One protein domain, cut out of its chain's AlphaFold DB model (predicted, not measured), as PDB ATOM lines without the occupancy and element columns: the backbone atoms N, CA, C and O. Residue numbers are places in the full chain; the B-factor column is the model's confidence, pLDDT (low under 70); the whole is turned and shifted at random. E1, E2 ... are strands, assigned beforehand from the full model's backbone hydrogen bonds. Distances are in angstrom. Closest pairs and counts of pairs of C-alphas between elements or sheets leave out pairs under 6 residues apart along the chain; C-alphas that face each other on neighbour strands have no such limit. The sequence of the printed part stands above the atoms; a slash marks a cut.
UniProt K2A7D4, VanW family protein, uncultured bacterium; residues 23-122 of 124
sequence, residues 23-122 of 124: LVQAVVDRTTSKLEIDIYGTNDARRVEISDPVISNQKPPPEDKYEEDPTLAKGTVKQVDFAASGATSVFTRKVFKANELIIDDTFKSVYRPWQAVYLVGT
ATOM      1  N   LEU A  23     -45.134 -44.128 -18.719       95.44
ATOM      2  CA  LEU A  23     -44.876 -42.989 -19.589       95.44
ATOM      3  C   LEU A  23     -43.488 -42.447 -19.257       95.44
ATOM      4  O   LEU A  23     -43.208 -42.147 -18.100       95.44
ATOM      5  N   VAL A  24     -42.642 -42.309 -20.274       95.50
ATOM      6  CA  VAL A  24     -41.348 -41.632 -20.168       95.50
ATOM      7  C   VAL A  24     -41.442 -40.346 -20.976       95.50
ATOM      8  O   VAL A  24     -41.727 -40.393 -22.173       95.50
ATOM      9  N   GLN A  25     -41.224 -39.209 -20.326       97.06
ATOM     10  CA  GLN A  25     -41.324 -37.886 -20.929       97.06
ATOM     11  C   GLN A  25     -40.000 -37.144 -20.767       97.06
ATOM     12  O   GLN A  25     -39.432 -37.109 -19.683       97.06
ATOM     13  N   ALA A  26     -39.507 -36.552 -21.852       95.94
ATOM     14  CA  ALA A  26     -38.290 -35.752 -21.838       95.94
ATOM     15  C   ALA A  26     -38.627 -34.261 -21.922       95.94
ATOM     16  O   ALA A  26     -39.391 -33.841 -22.794       95.94
ATOM     17  N   VAL A  27     -38.007 -33.463 -21.057       96.19
ATOM     18  CA  VAL A  27     -38.050 -32.001 -21.076       96.19
ATOM     19  C   VAL A  27     -36.633 -31.487 -21.308       96.19
ATOM     20  O   VAL A  27     -35.702 -31.822 -20.579       96.19
ATOM     21  N   VAL A  28     -36.459 -30.685 -22.359       96.38
ATOM     22  CA  VAL A  28     -35.156 -30.137 -22.755       96.38
ATOM     23  C   VAL A  28     -35.185 -28.625 -22.616       96.38
ATOM     24  O   VAL A  28     -35.902 -27.948 -23.352       96.38
ATOM     25  N   ASP A  29     -34.349 -28.093 -21.729       94.88
ATOM     26  CA  ASP A  29     -34.088 -26.664 -21.617       94.88
ATOM     27  C   ASP A  29     -32.689 -26.353 -22.156       94.88
ATOM     28  O   ASP A  29     -31.659 -26.615 -21.534       94.88
ATOM     29  N   ARG A  30     -32.656 -25.768 -23.354       94.56
ATOM     30  CA  ARG A  30     -31.407 -25.392 -24.027       94.56
ATOM     31  C   ARG A  30     -30.756 -24.147 -23.434       94.56
ATOM     32  O   ARG A  30     -29.571 -23.942 -23.661       94.56
ATOM     33  N   THR A  31     -31.501 -23.320 -22.703       95.75
ATOM     34  CA  THR A  31     -30.955 -22.099 -22.100       95.75
ATOM     35  C   THR A  31     -30.088 -22.427 -20.892       95.75
ATOM     36  O   THR A  31     -29.026 -21.840 -20.715       95.75
ATOM     37  N   THR A  32     -30.496 -23.434 -20.119       94.88
ATOM     38  CA  THR A  32     -29.768 -23.926 -18.943       94.88
ATOM     39  C   THR A  32     -28.942 -25.183 -19.229       94.88
ATOM     40  O   THR A  32     -28.284 -25.700 -18.331       94.88
ATOM     41  N   SER A  33     -28.940 -25.671 -20.478       93.25
ATOM     42  CA  SER A  33     -28.340 -26.959 -20.869       93.25
ATOM     43  C   SER A  33     -28.818 -28.132 -19.998       93.25
ATOM     44  O   SER A  33     -28.037 -29.013 -19.638       93.25
ATOM     45  N   LYS A  34     -30.111 -28.147 -19.653       91.94
ATOM     46  CA  LYS A  34     -30.733 -29.152 -18.787       91.94
ATOM     47  C   LYS A  34     -31.570 -30.140 -19.606       91.94
ATOM     48  O   LYS A  34     -32.402 -29.743 -20.423       91.94
ATOM     49  N   LEU A  35     -31.378 -31.431 -19.339       90.12
ATOM     50  CA  LEU A  35     -32.267 -32.517 -19.753       90.12
ATOM     51  C   LEU A  35     -32.931 -33.098 -18.503       90.12
ATOM     52  O   LEU A  35     -32.243 -33.489 -17.563       90.12
ATOM     53  N   GLU A  36     -34.252 -33.172 -18.512       92.88
ATOM     54  CA  GLU A  36     -35.063 -33.797 -17.471       92.88
ATOM     55  C   GLU A  36     -35.861 -34.946 -18.087       92.88
ATOM     56  O   GLU A  36     -36.402 -34.814 -19.185       92.88
ATOM     57  N   ILE A  37     -35.866 -36.094 -17.409       92.88
ATOM     58  CA  ILE A  37     -36.604 -37.287 -17.820       92.88
ATOM     59  C   ILE A  37     -37.581 -37.626 -16.701       92.88
ATOM     60  O   ILE A  37     -37.177 -38.117 -15.647       92.88
ATOM     61  N   ASP A  38     -38.860 -37.393 -16.958       94.44
ATOM     62  CA  ASP A  38     -39.949 -37.756 -16.064       94.44
ATOM     63  C   ASP A  38     -40.434 -39.170 -16.385       94.44
ATOM     64  O   ASP A  38     -40.660 -39.526 -17.546       94.44
ATOM     65  N   ILE A  39     -40.610 -39.992 -15.350       93.12
ATOM     66  CA  ILE A  39     -41.109 -41.363 -15.477       93.12
ATOM     67  C   ILE A  39     -42.370 -41.493 -14.629       93.12
ATOM     68  O   ILE A  39     -42.317 -41.410 -13.403       93.12
ATOM     69  N   TYR A  40     -43.502 -41.745 -15.282       93.50
ATOM     70  CA  TYR A  40     -44.795 -41.931 -14.632       93.50
ATOM     71  C   TYR A  40     -45.260 -43.381 -14.754       93.50
ATOM     72  O   TYR A  40     -45.205 -43.982 -15.829       93.50
ATOM     73  N   GLY A  41     -45.756 -43.937 -13.649       92.25
ATOM     74  CA  GLY A  41     -46.374 -45.259 -13.595       92.25
ATOM     75  C   GLY A  41     -47.873 -45.178 -13.315       92.25
ATOM     76  O   GLY A  41     -48.364 -44.213 -12.732       92.25
ATOM     77  N   THR A  42     -48.608 -46.221 -13.702       94.62
ATOM     78  CA  THR A  42     -49.998 -46.389 -13.256       94.62
ATOM     79  C   THR A  42     -50.009 -46.738 -11.768       94.62
ATOM     80  O   THR A  42     -49.283 -47.639 -11.352       94.62
ATOM     81  N   ASN A  43     -50.845 -46.065 -10.975       91.06
ATOM     82  CA  ASN A  43     -51.007 -46.393  -9.558       91.06
ATOM     83  C   ASN A  43     -51.521 -47.837  -9.399       91.06
ATOM     84  O   ASN A  43     -52.620 -48.159  -9.849       91.06
ATOM     85  N   ASP A  44     -50.735 -48.696  -8.752       91.56
ATOM     86  CA  ASP A  44     -51.065 -50.098  -8.472       91.56
ATOM     87  C   ASP A  44     -51.259 -50.383  -6.969       91.56
ATOM     88  O   ASP A  44     -51.239 -51.543  -6.545       91.56
ATOM     89  N   ALA A  45     -51.460 -49.320  -6.181       92.88
ATOM     90  CA  ALA A  45     -51.637 -49.316  -4.731       92.88
ATOM     91  C   ALA A  45     -50.429 -49.825  -3.918       92.88
ATOM     92  O   ALA A  45     -50.585 -50.170  -2.741       92.88
ATOM     93  N   ARG A  46     -49.223 -49.864  -4.507       94.31
ATOM     94  CA  ARG A  46     -48.000 -50.155  -3.749       94.31
ATOM     95  C   ARG A  46     -47.606 -48.990  -2.841       94.31
ATOM     96  O   ARG A  46     -47.799 -47.821  -3.169       94.31
ATOM     97  N   ARG A  47     -46.976 -49.317  -1.719       95.38
ATOM     98  CA  ARG A  47     -46.357 -48.370  -0.790       95.38
ATOM     99  C   ARG A  47     -44.870 -48.669  -0.714       95.38
ATOM    100  O   ARG A  47     -44.491 -49.819  -0.515       95.38
ATOM    101  N   VAL A  48     -44.039 -47.647  -0.874       95.31
ATOM    102  CA  VAL A  48     -42.579 -47.782  -0.832       95.31
ATOM    103  C   VAL A  48     -42.056 -47.172   0.460       95.31
ATOM    104  O   VAL A  48     -42.415 -46.050   0.808       95.31
ATOM    105  N   GLU A  49     -41.199 -47.908   1.153       96.94
ATOM    106  CA  GLU A  49     -40.379 -47.416   2.255       96.94
ATOM    107  C   GLU A  49     -38.914 -47.462   1.825       96.94
ATOM    108  O   GLU A  49     -38.449 -48.466   1.281       96.94
ATOM    109  N   ILE A  50     -38.181 -46.379   2.066       96.62
ATOM    110  CA  ILE A  50     -36.738 -46.300   1.830       96.62
ATOM    111  C   ILE A  50     -36.088 -45.982   3.170       96.62
ATOM    112  O   ILE A  50     -36.536 -45.066   3.859       96.62
ATOM    113  N   SER A  51     -35.065 -46.746   3.551       96.75
ATOM    114  CA  SER A  51     -34.325 -46.469   4.781       96.75
ATOM    115  C   SER A  51     -33.404 -45.263   4.617       96.75
ATOM    116  O   SER A  51     -32.925 -44.970   3.517       96.75
ATOM    117  N   ASP A  52     -33.042 -44.640   5.736       95.25
ATOM    118  CA  ASP A  52     -31.857 -43.791   5.755       95.25
ATOM    119  C   ASP A  52     -30.613 -44.615   5.376       95.25
ATOM    120  O   ASP A  52     -30.534 -45.815   5.686       95.25
ATOM    121  N   PRO A  53     -29.636 -44.006   4.683       93.81
ATOM    122  CA  PRO A  53     -28.397 -44.683   4.359       93.81
ATOM    123  C   PRO A  53     -27.520 -44.842   5.602       93.81
ATOM    124  O   PRO A  53     -27.202 -43.879   6.297       93.81
ATOM    125  N   VAL A  54     -27.037 -46.057   5.828       96.25
ATOM    126  CA  VAL A  54     -25.989 -46.352   6.801       96.25
ATOM    127  C   VAL A  54     -24.634 -46.125   6.140       96.25
ATOM    128  O   VAL A  54     -24.276 -46.806   5.174       96.25
ATOM    129  N   ILE A  55     -23.868 -45.169   6.665       95.12
ATOM    130  CA  ILE A  55     -22.502 -44.890   6.217       95.12
ATOM    131  C   ILE A  55     -21.508 -45.644   7.102       95.12
ATOM    132  O   ILE A  55     -21.543 -45.546   8.325       95.12
ATOM    133  N   SER A  56     -20.594 -46.383   6.483       96.00
ATOM    134  CA  SER A  56     -19.571 -47.188   7.158       96.00
ATOM    135  C   SER A  56     -18.248 -47.154   6.394       96.00
ATOM    136  O   SER A  56     -18.179 -46.613   5.290       96.00
ATOM    137  N   ASN A  57     -17.186 -47.736   6.963       95.06
ATOM    138  CA  ASN A  57     -15.868 -47.857   6.321       95.06
ATOM    139  C   ASN A  57     -15.328 -46.524   5.774       95.06
ATOM    140  O   ASN A  57     -14.772 -46.489   4.673       95.06
ATOM    141  N   GLN A  58     -15.521 -45.432   6.520       95.81
ATOM    142  CA  GLN A  58     -14.990 -44.134   6.123       95.81
ATOM    143  C   GLN A  58     -13.463 -44.178   6.142       95.81
ATOM    144  O   GLN A  58     -12.859 -44.659   7.103       95.81
ATOM    145  N   LYS A  59     -12.846 -43.704   5.062       95.12
ATOM    146  CA  LYS A  59     -11.394 -43.651   4.906       95.12
ATOM    147  C   LYS A  59     -10.994 -42.241   4.489       95.12
ATOM    148  O   LYS A  59     -11.593 -41.730   3.540       95.12
ATOM    149  N   PRO A  60     -10.007 -41.625   5.159       95.94
ATOM    150  CA  PRO A  60      -9.498 -40.337   4.722       95.94
ATOM    151  C   PRO A  60      -8.892 -40.453   3.312       95.94
ATOM    152  O   PRO A  60      -8.517 -41.558   2.894       95.94
ATOM    153  N   PRO A  61      -8.810 -39.336   2.575       95.12
ATOM    154  CA  PRO A  61      -8.067 -39.292   1.323       95.12
ATOM    155  C   PRO A  61      -6.583 -39.647   1.553       95.12
ATOM    156  O   PRO A  61      -6.065 -39.413   2.650       95.12
ATOM    157  N   PRO A  62      -5.884 -40.214   0.552       95.00
ATOM    158  CA  PRO A  62      -4.427 -40.342   0.583       95.00
ATOM    159  C   PRO A  62      -3.734 -38.971   0.646       95.00
ATOM    160  O   PRO A  62      -4.359 -37.950   0.361       95.00
ATOM    161  N   GLU A  63      -2.440 -38.959   0.978       96.19
ATOM    162  CA  GLU A  63      -1.603 -37.749   0.907       96.19
ATOM    163  C   GLU A  63      -1.604 -37.144  -0.495       96.19
ATOM    164  O   GLU A  63      -1.751 -37.876  -1.461       96.19
ATOM    165  N   ASP A  64      -1.395 -35.839  -0.631       96.62
ATOM    166  CA  ASP A  64      -1.408 -35.146  -1.923       96.62
ATOM    167  C   ASP A  64      -0.386 -35.717  -2.924       96.62
ATOM    168  O   ASP A  64       0.754 -36.035  -2.576       96.62
ATOM    169  N   LYS A  65      -0.779 -35.815  -4.199       96.31
ATOM    170  CA  LYS A  65       0.120 -36.180  -5.299       96.31
ATOM    171  C   LYS A  65       0.660 -34.927  -5.967       96.31
ATOM    172  O   LYS A  65      -0.123 -34.090  -6.408       96.31
ATOM    173  N   TYR A  66       1.974 -34.852  -6.128       95.75
ATOM    174  CA  TYR A  66       2.625 -33.830  -6.942       95.75
ATOM    175  C   TYR A  66       3.166 -34.478  -8.215       95.75
ATOM    176  O   TYR A  66       3.952 -35.422  -8.145       95.75
ATOM    177  N   GLU A  67       2.723 -33.994  -9.368       95.62
ATOM    178  CA  GLU A  67       3.167 -34.456 -10.682       95.62
ATOM    179  C   GLU A  67       3.889 -33.321 -11.399       95.62
ATOM    180  O   GLU A  67       3.395 -32.196 -11.460       95.62
ATOM    181  N   GLU A  68       5.075 -33.597 -11.930       94.62
ATOM    182  CA  GLU A  68       5.803 -32.607 -12.717       94.62
ATOM    183  C   GLU A  68       5.143 -32.420 -14.084       94.62
ATOM    184  O   GLU A  68       4.840 -33.392 -14.779       94.62
ATOM    185  N   ASP A  69       4.964 -31.164 -14.485       93.25
ATOM    186  CA  ASP A  69       4.420 -30.793 -15.785       93.25
ATOM    187  C   ASP A  69       5.379 -29.814 -16.491       93.25
ATOM    188  O   ASP A  69       5.486 -28.646 -16.092       93.25
ATOM    189  N   PRO A  70       6.082 -30.250 -17.554       92.19
ATOM    190  CA  PRO A  70       7.010 -29.394 -18.288       92.19
ATOM    191  C   PRO A  70       6.303 -28.325 -19.134       92.19
ATOM    192  O   PRO A  70       6.961 -27.420 -19.641       92.19
ATOM    193  N   THR A  71       4.981 -28.408 -19.311       93.31
ATOM    194  CA  THR A  71       4.191 -27.402 -20.037       93.31
ATOM    195  C   THR A  71       3.823 -26.201 -19.165       93.31
ATOM    196  O   THR A  71       3.437 -25.152 -19.685       93.31
ATOM    197  N   LEU A  72       3.969 -26.324 -17.841       92.00
ATOM    198  CA  LEU A  72       3.762 -25.240 -16.889       92.00
ATOM    199  C   LEU A  72       5.093 -24.553 -16.556       92.00
ATOM    200  O   LEU A  72       6.118 -25.206 -16.356       92.00
ATOM    201  N   ALA A  73       5.063 -23.223 -16.441       93.25
ATOM    202  CA  ALA A  73       6.238 -22.425 -16.100       93.25
ATOM    203  C   ALA A  73       6.813 -22.816 -14.731       93.25
ATOM    204  O   ALA A  73       6.058 -23.041 -13.773       93.25
ATOM    205  N   LYS A  74       8.146 -22.839 -14.626       93.50
ATOM    206  CA  LYS A  74       8.857 -23.207 -13.402       93.50
ATOM    207  C   LYS A  74       8.354 -22.434 -12.180       93.50
ATOM    208  O   LYS A  74       8.335 -21.207 -12.174       93.50
ATOM    209  N   GLY A  75       7.984 -23.169 -11.130       90.06
ATOM    210  CA  GLY A  75       7.462 -22.607  -9.876       90.06
ATOM    211  C   GLY A  75       5.937 -22.460  -9.823       90.06
ATOM    212  O   GLY A  75       5.403 -22.087  -8.782       90.06
ATOM    213  N   THR A  76       5.223 -22.787 -10.904       93.25
ATOM    214  CA  THR A  76       3.755 -22.874 -10.893       93.25
ATOM    215  C   THR A  76       3.315 -24.130 -10.141       93.25
ATOM    216  O   THR A  76       3.814 -25.212 -10.429       93.25
ATOM    217  N   VAL A  77       2.348 -24.010  -9.230       94.50
ATOM    218  CA  VAL A  77       1.648 -25.155  -8.627       94.50
ATOM    219  C   VAL A  77       0.165 -25.015  -8.937       94.50
ATOM    220  O   VAL A  77      -0.437 -23.985  -8.634       94.50
ATOM    221  N   LYS A  78      -0.427 -26.033  -9.560       94.81
ATOM    222  CA  LYS A  78      -1.831 -26.026  -9.977       94.81
ATOM    223  C   LYS A  78      -2.531 -27.292  -9.512       94.81
ATOM    224  O   LYS A  78      -2.210 -28.377  -9.977       94.81
ATOM    225  N   GLN A  79      -3.533 -27.149  -8.654       95.19
ATOM    226  CA  GLN A  79      -4.405 -28.266  -8.303       95.19
ATOM    227  C   GLN A  79      -5.314 -28.621  -9.484       95.19
ATOM    228  O   GLN A  79      -5.942 -27.743 -10.081       95.19
ATOM    229  N   VAL A  80      -5.372 -29.905  -9.825       92.94
ATOM    230  CA  VAL A  80      -6.207 -30.444 -10.909       92.94
ATOM    231  C   VAL A  80      -7.198 -31.493 -10.427       92.94
ATOM    232  O   VAL A  80      -8.154 -31.780 -11.139       92.94
ATOM    233  N   ASP A  81      -7.008 -32.012  -9.213       90.62
ATOM    234  CA  ASP A  81      -7.935 -32.943  -8.582       90.62
ATOM    235  C   ASP A  81      -8.037 -32.687  -7.070       90.62
ATOM    236  O   ASP A  81      -7.086 -32.207  -6.440       90.62
ATOM    237  N   PHE A  82      -9.191 -32.992  -6.484       91.94
ATOM    238  CA  PHE A  82      -9.530 -32.650  -5.104       91.94
ATOM    239  C   PHE A  82      -9.659 -33.897  -4.239       91.94
ATOM    240  O   PHE A  82     -10.291 -34.881  -4.612       91.94
ATOM    241  N   ALA A  83      -9.091 -33.831  -3.036       92.88
ATOM    242  CA  ALA A  83      -9.168 -34.919  -2.080       92.88
ATOM    243  C   ALA A  83     -10.618 -35.159  -1.626       92.88
ATOM    244  O   ALA A  83     -11.330 -34.223  -1.259       92.88
ATOM    245  N   ALA A  84     -11.032 -36.425  -1.596       92.19
ATOM    246  CA  ALA A  84     -12.337 -36.835  -1.089       92.19
ATOM    247  C   ALA A  84     -12.212 -38.092  -0.225       92.19
ATOM    248  O   ALA A  84     -11.517 -39.048  -0.572       92.19
ATOM    249  N   SER A  85     -12.912 -38.116   0.907       92.81
ATOM    250  CA  SER A  85     -12.970 -39.307   1.752       92.81
ATOM    251  C   SER A  85     -13.747 -40.427   1.061       92.81
ATOM    252  O   SER A  85     -14.794 -40.207   0.456       92.81
ATOM    253  N   GLY A  86     -13.254 -41.653   1.201       93.94
ATOM    254  CA  GLY A  86     -13.978 -42.852   0.792       93.94
ATOM    255  C   GLY A  86     -14.974 -43.277   1.863       93.94
ATOM    256  O   GLY A  86     -14.786 -42.982   3.043       93.94
ATOM    257  N   ALA A  87     -16.013 -44.007   1.472       95.38
ATOM    258  CA  ALA A  87     -17.002 -44.570   2.388       95.38
ATOM    259  C   ALA A  87     -17.785 -45.708   1.724       95.38
ATOM    260  O   ALA A  87     -17.794 -45.866   0.508       95.38
ATOM    261  N   THR A  88     -18.490 -46.500   2.522       94.88
ATOM    262  CA  THR A  88     -19.541 -47.408   2.053       94.88
ATOM    263  C   THR A  88     -20.892 -46.872   2.502       94.88
ATOM    264  O   THR A  88     -21.081 -46.646   3.695       94.88
ATOM    265  N   SER A  89     -21.829 -46.702   1.574       94.56
ATOM    266  CA  SER A  89     -23.219 -46.340   1.857       94.56
ATOM    267  C   SER A  89     -24.126 -47.529   1.566       94.56
ATOM    268  O   SER A  89     -24.008 -48.142   0.504       94.56
ATOM    269  N   VAL A  90     -25.003 -47.875   2.508       95.56
ATOM    270  CA  VAL A  90     -26.000 -48.940   2.339       95.56
ATOM    271  C   VAL A  90     -27.376 -48.423   2.722       95.56
ATOM    272  O   VAL A  90     -27.534 -47.876   3.806       95.56
ATOM    273  N   PHE A  91     -28.377 -48.630   1.875       96.06
ATOM    274  CA  PHE A  91     -29.780 -48.362   2.203       96.06
ATOM    275  C   PHE A  91     -30.675 -49.473   1.654       96.06
ATOM    276  O   PHE A  91     -30.270 -50.220   0.760       96.06
ATOM    277  N   THR A  92     -31.891 -49.591   2.178       97.06
ATOM    278  CA  THR A  92     -32.866 -50.586   1.720       97.06
ATOM    279  C   THR A  92     -34.099 -49.931   1.111       97.06
ATOM    280  O   THR A  92     -34.464 -48.807   1.467       97.06
ATOM    281  N   ARG A  93     -34.742 -50.634   0.172       96.31
ATOM    282  CA  ARG A  93     -36.068 -50.297  -0.357       96.31
ATOM    283  C   ARG A  93     -37.008 -51.463  -0.098       96.31
ATOM    284  O   ARG A  93     -36.804 -52.545  -0.640       96.31
ATOM    285  N   LYS A  94     -38.081 -51.205   0.644       97.62
ATOM    286  CA  LYS A  94     -39.177 -52.150   0.846       97.62
ATOM    287  C   LYS A  94     -40.408 -51.691   0.089       97.62
ATOM    288  O   LYS A  94     -40.774 -50.519   0.146       97.62
ATOM    289  N   VAL A  95     -41.046 -52.605  -0.631       96.69
ATOM    290  CA  VAL A  95     -42.288 -52.333  -1.360       96.69
ATOM    291  C   VAL A  95     -43.376 -53.238  -0.818       96.69
ATOM    292  O   VAL A  95     -43.213 -54.455  -0.778       96.69
ATOM    293  N   PHE A  96     -44.489 -52.634  -0.419       96.94
ATOM    294  CA  PHE A  96     -45.642 -53.322   0.138       96.94
ATOM    295  C   PHE A  96     -46.849 -53.185  -0.782       96.94
ATOM    296  O   PHE A  96     -47.079 -52.113  -1.340       96.94
ATOM    297  N   LYS A  97     -47.667 -54.231  -0.879       94.69
ATOM    298  CA  LYS A  97     -48.966 -54.209  -1.561       94.69
ATOM    299  C   LYS A  97     -49.991 -54.901  -0.676       94.69
ATOM    300  O   LYS A  97     -49.746 -56.005  -0.218       94.69
ATOM    301  N   ALA A  98     -51.106 -54.231  -0.379       92.44
ATOM    302  CA  ALA A  98     -52.101 -54.731   0.582       92.44
ATOM    303  C   ALA A  98     -51.483 -55.188   1.932       92.44
ATOM    304  O   ALA A  98     -51.896 -56.189   2.505       92.44
ATOM    305  N   ASN A  99     -50.485 -54.442   2.427       91.81
ATOM    306  CA  ASN A  99     -49.670 -54.730   3.622       91.81
ATOM    307  C   ASN A  99     -48.761 -55.971   3.551       91.81
ATOM    308  O   ASN A  99     -48.031 -56.233   4.505       91.81
ATOM    309  N   GLU A 100     -48.724 -56.681   2.428       96.19
ATOM    310  CA  GLU A 100     -47.751 -57.738   2.169       96.19
ATOM    311  C   GLU A 100     -46.455 -57.139   1.611       96.19
ATOM    312  O   GLU A 100     -46.492 -56.291   0.717       96.19
ATOM    313  N   LEU A 101     -45.306 -57.563   2.141       96.81
ATOM    314  CA  LEU A 101     -43.993 -57.194   1.612       96.81
ATOM    315  C   LEU A 101     -43.736 -57.974   0.319       96.81
ATOM    316  O   LEU A 101     -43.588 -59.191   0.357       96.81
ATOM    317  N   ILE A 102     -43.650 -57.267  -0.806       95.75
ATOM    318  CA  ILE A 102     -43.462 -57.873  -2.133       95.75
ATOM    319  C   ILE A 102     -42.046 -57.687  -2.688       95.75
ATOM    320  O   ILE A 102     -41.637 -58.437  -3.569       95.75
ATOM    321  N   ILE A 103     -41.292 -56.696  -2.196       95.94
ATOM    322  CA  ILE A 103     -39.892 -56.460  -2.582       95.94
ATOM    323  C   ILE A 103     -39.102 -55.975  -1.367       95.94
ATOM    324  O   ILE A 103     -39.570 -55.081  -0.661       95.94
ATOM    325  N   ASP A 104     -37.899 -56.517  -1.172       97.19
ATOM    326  CA  ASP A 104     -36.923 -56.087  -0.165       97.19
ATOM    327  C   ASP A 104     -35.528 -56.033  -0.808       97.19
ATOM    328  O   ASP A 104     -34.834 -57.042  -0.933       97.19
ATOM    329  N   ASP A 105     -35.158 -54.850  -1.298       95.44
ATOM    330  CA  ASP A 105     -33.894 -54.616  -1.994       95.44
ATOM    331  C   ASP A 105     -32.881 -53.941  -1.064       95.44
ATOM    332  O   ASP A 105     -33.215 -53.019  -0.317       95.44
ATOM    333  N   THR A 106     -31.612 -54.336  -1.175       95.62
ATOM    334  CA  THR A 106     -30.484 -53.662  -0.514       95.62
ATOM    335  C   THR A 106     -29.563 -53.044  -1.556       95.62
ATOM    336  O   THR A 106     -29.035 -53.732  -2.427       95.62
ATOM    337  N   PHE A 107     -29.326 -51.744  -1.425       92.38
ATOM    338  CA  PHE A 107     -28.439 -50.971  -2.282       92.38
ATOM    339  C   PHE A 107     -27.148 -50.678  -1.536       92.38
ATOM    340  O   PHE A 107     -27.182 -50.215  -0.397       92.38
ATOM    341  N   LYS A 108     -26.007 -50.939  -2.176       93.00
ATOM    342  CA  LYS A 108     -24.680 -50.711  -1.603       93.00
ATOM    343  C   LYS A 108     -23.787 -49.983  -2.601       93.00
ATOM    344  O   LYS A 108     -23.471 -50.536  -3.651       93.00
ATOM    345  N   SER A 109     -23.302 -48.815  -2.199       91.00
ATOM    346  CA  SER A 109     -22.330 -48.012  -2.945       91.00
ATOM    347  C   SER A 109     -21.011 -47.958  -2.168       91.00
ATOM    348  O   SER A 109     -20.998 -47.708  -0.961       91.00
ATOM    349  N   VAL A 110     -19.890 -48.240  -2.841       90.56
ATOM    350  CA  VAL A 110     -18.538 -48.210  -2.252       90.56
ATOM    351  C   VAL A 110     -17.720 -47.129  -2.951       90.56
ATOM    352  O   VAL A 110     -17.294 -47.308  -4.089       90.56
ATOM    353  N   TYR A 111     -17.472 -46.031  -2.245       89.88
ATOM    354  CA  TYR A 111     -16.663 -44.908  -2.703       89.88
ATOM    355  C   TYR A 111     -15.217 -45.104  -2.256       89.88
ATOM    356  O   TYR A 111     -14.928 -45.288  -1.068       89.88
ATOM    357  N   ARG A 112     -14.295 -45.080  -3.219       90.88
ATOM    358  CA  ARG A 112     -12.859 -45.124  -2.931       90.88
ATOM    359  C   ARG A 112     -12.400 -43.737  -2.473       90.88
ATOM    360  O   ARG A 112     -12.859 -42.758  -3.055       90.88
ATOM    361  N   PRO A 113     -11.519 -43.645  -1.462       93.12
ATOM    362  CA  PRO A 113     -10.916 -42.370  -1.109       93.12
ATOM    363  C   PRO A 113     -10.113 -41.850  -2.301       93.12
ATOM    364  O   PRO A 113      -9.435 -42.623  -2.983       93.12
ATOM    365  N   TRP A 114     -10.232 -40.555  -2.552       92.56
ATOM    366  CA  TRP A 114      -9.676 -39.876  -3.709       92.56
ATOM    367  C   TRP A 114      -8.590 -38.904  -3.269       92.56
ATOM    368  O   TRP A 114      -8.749 -38.196  -2.276       92.56
ATOM    369  N   GLN A 115      -7.473 -38.911  -3.981       95.25
ATOM    370  CA  GLN A 115      -6.276 -38.134  -3.672       95.25
ATOM    371  C   GLN A 115      -6.342 -36.775  -4.379       95.25
ATOM    372  O   GLN A 115      -6.759 -36.715  -5.532       95.25
ATOM    373  N   ALA A 116      -5.903 -35.695  -3.725       95.44
ATOM    374  CA  ALA A 116      -5.692 -34.431  -4.430       95.44
ATOM    375  C   ALA A 116      -4.459 -34.532  -5.336       95.44
ATOM    376  O   ALA A 116      -3.429 -35.069  -4.926       95.44
ATOM    377  N   VAL A 117      -4.545 -33.986  -6.549       95.69
ATOM    378  CA  VAL A 117      -3.431 -33.970  -7.506       95.69
ATOM    379  C   VAL A 117      -3.056 -32.530  -7.827       95.69
ATOM    380  O   VAL A 117      -3.910 -31.722  -8.199       95.69
ATOM    381  N   TYR A 118      -1.766 -32.227  -7.703       96.12
ATOM    382  CA  TYR A 118      -1.153 -30.942  -8.013       96.12
ATOM    383  C   TYR A 118      -0.116 -31.115  -9.118       96.12
ATOM    384  O   TYR A 118       0.800 -31.925  -9.003       96.12
ATOM    385  N   LEU A 119      -0.231 -30.311 -10.167       95.81
ATOM    386  CA  LEU A 119       0.784 -30.186 -11.200       95.81
ATOM    387  C   LEU A 119       1.815 -29.139 -10.776       95.81
ATOM    388  O   LEU A 119       1.445 -28.023 -10.397       95.81
ATOM    389  N   VAL A 120       3.096 -29.488 -10.851       95.94
ATOM    390  CA  VAL A 120       4.229 -28.615 -10.536       95.94
ATOM    391  C   VAL A 120       4.981 -28.300 -11.820       95.94
ATOM    392  O   VAL A 120       5.516 -29.192 -12.475       95.94
ATOM    393  N   GLY A 121       5.030 -27.022 -12.181       93.38
ATOM    394  CA  GLY A 121       5.686 -26.565 -13.394       93.38
ATOM    395  C   GLY A 121       7.197 -26.719 -13.333       93.38
ATOM    396  O   GLY A 121       7.846 -26.202 -12.418       93.38
ATOM    397  N   THR A 122       7.745 -27.399 -14.337       92.12
ATOM    398  CA  THR A 122       9.189 -27.584 -14.544       92.12
ATOM    399  C   THR A 122       9.685 -26.959 -15.851       92.12
ATOM    400  O   THR A 122      10.887 -26.990 -16.118       92.12
TER     401      THR A 122
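This is residues 23 to 122 of the 124 residues of the protein "VanW family protein" of uncultured bacterium (UniProt K2A7D4). What shape do these atoms make? They make a long, narrow ribbon: a four-stranded sheet of E3, E4, E7 and E8 is followed along the length by a small three-stranded sheet of E5, E9 and E6, while at the other end of the ribbon the chain turns back into the hairpin E1 and E2, which is separate from both sheets. What is it built of? The printed part has 100 residues with nine named strands, E1 to E9 in chain order, and no named helix; its class is all strand. The sheet E5 E9 E6 is mixed, and the other strand pairs are antiparallel. How large is it? It is extended and flat, with a radius of gyration of the C-alphas of 22.8 A and spans of 69 by 41 by 14 A.

Which strands make the largest sheet? E7, residues 86 to 97, has E8, residues 100 to 111, on one side, and on the other side E4, residues 54 to 59, and E3, residues 46 to 50. This branched sheet is strongly twisted, and the pairing is staggered: E4 lies beside residues 86 to 90 of E7 and E3 beside residues 92 to 97. Which backbone atoms show it? The hairpin E7 and E8 is antiparallel at 168 degrees, with N 91 and O 107 3.0 A apart; N 56 and O 88 of E4 and E7, and N 49 and O 94 of E3 and E7, are each 2.8 A apart, within hydrogen-bond range. What is the second sheet? E9, residues 117 to 122, is its inner strand, parallel to E5, residues 65 to 73, with N 67 and O 118 2.8 A apart, and antiparallel to E6, residues 77 to 81, with N 119 and O 78 2.8 A apart. What of the first two strands? E1, residues 23 to 29, and E2, residues 34 to 41, form an antiparallel hairpin, with N 27 and O 36 2.8 A apart, and are apart from the other named strands.

Where does the printed part begin and end? E1 begins at C-alpha 23, (-44.876, -42.989, -19.589), and E9 ends at C-alpha 122, (9.189, -27.584, -14.544). Which strands are long? E7 measures 36.9 A from its C-alpha 86 at (-13.978, -42.852, 0.792) to its last C-alpha, E8 34.0 A and E2 23.0 A. Does any strand bend? E5 bends by 91 degrees at residue 70.

How far does it reach? The two C-alphas farthest apart, those of Lys 74 and Ala 98, are 70.0 A apart, and residues 29 to 34 stand free. Are there cuts or long links? The printed part has no cut, and the eight links between successive strands are tight. How confident is the model? The mean pLDDT of the printed part is 94.4, and no printed residue is under 70.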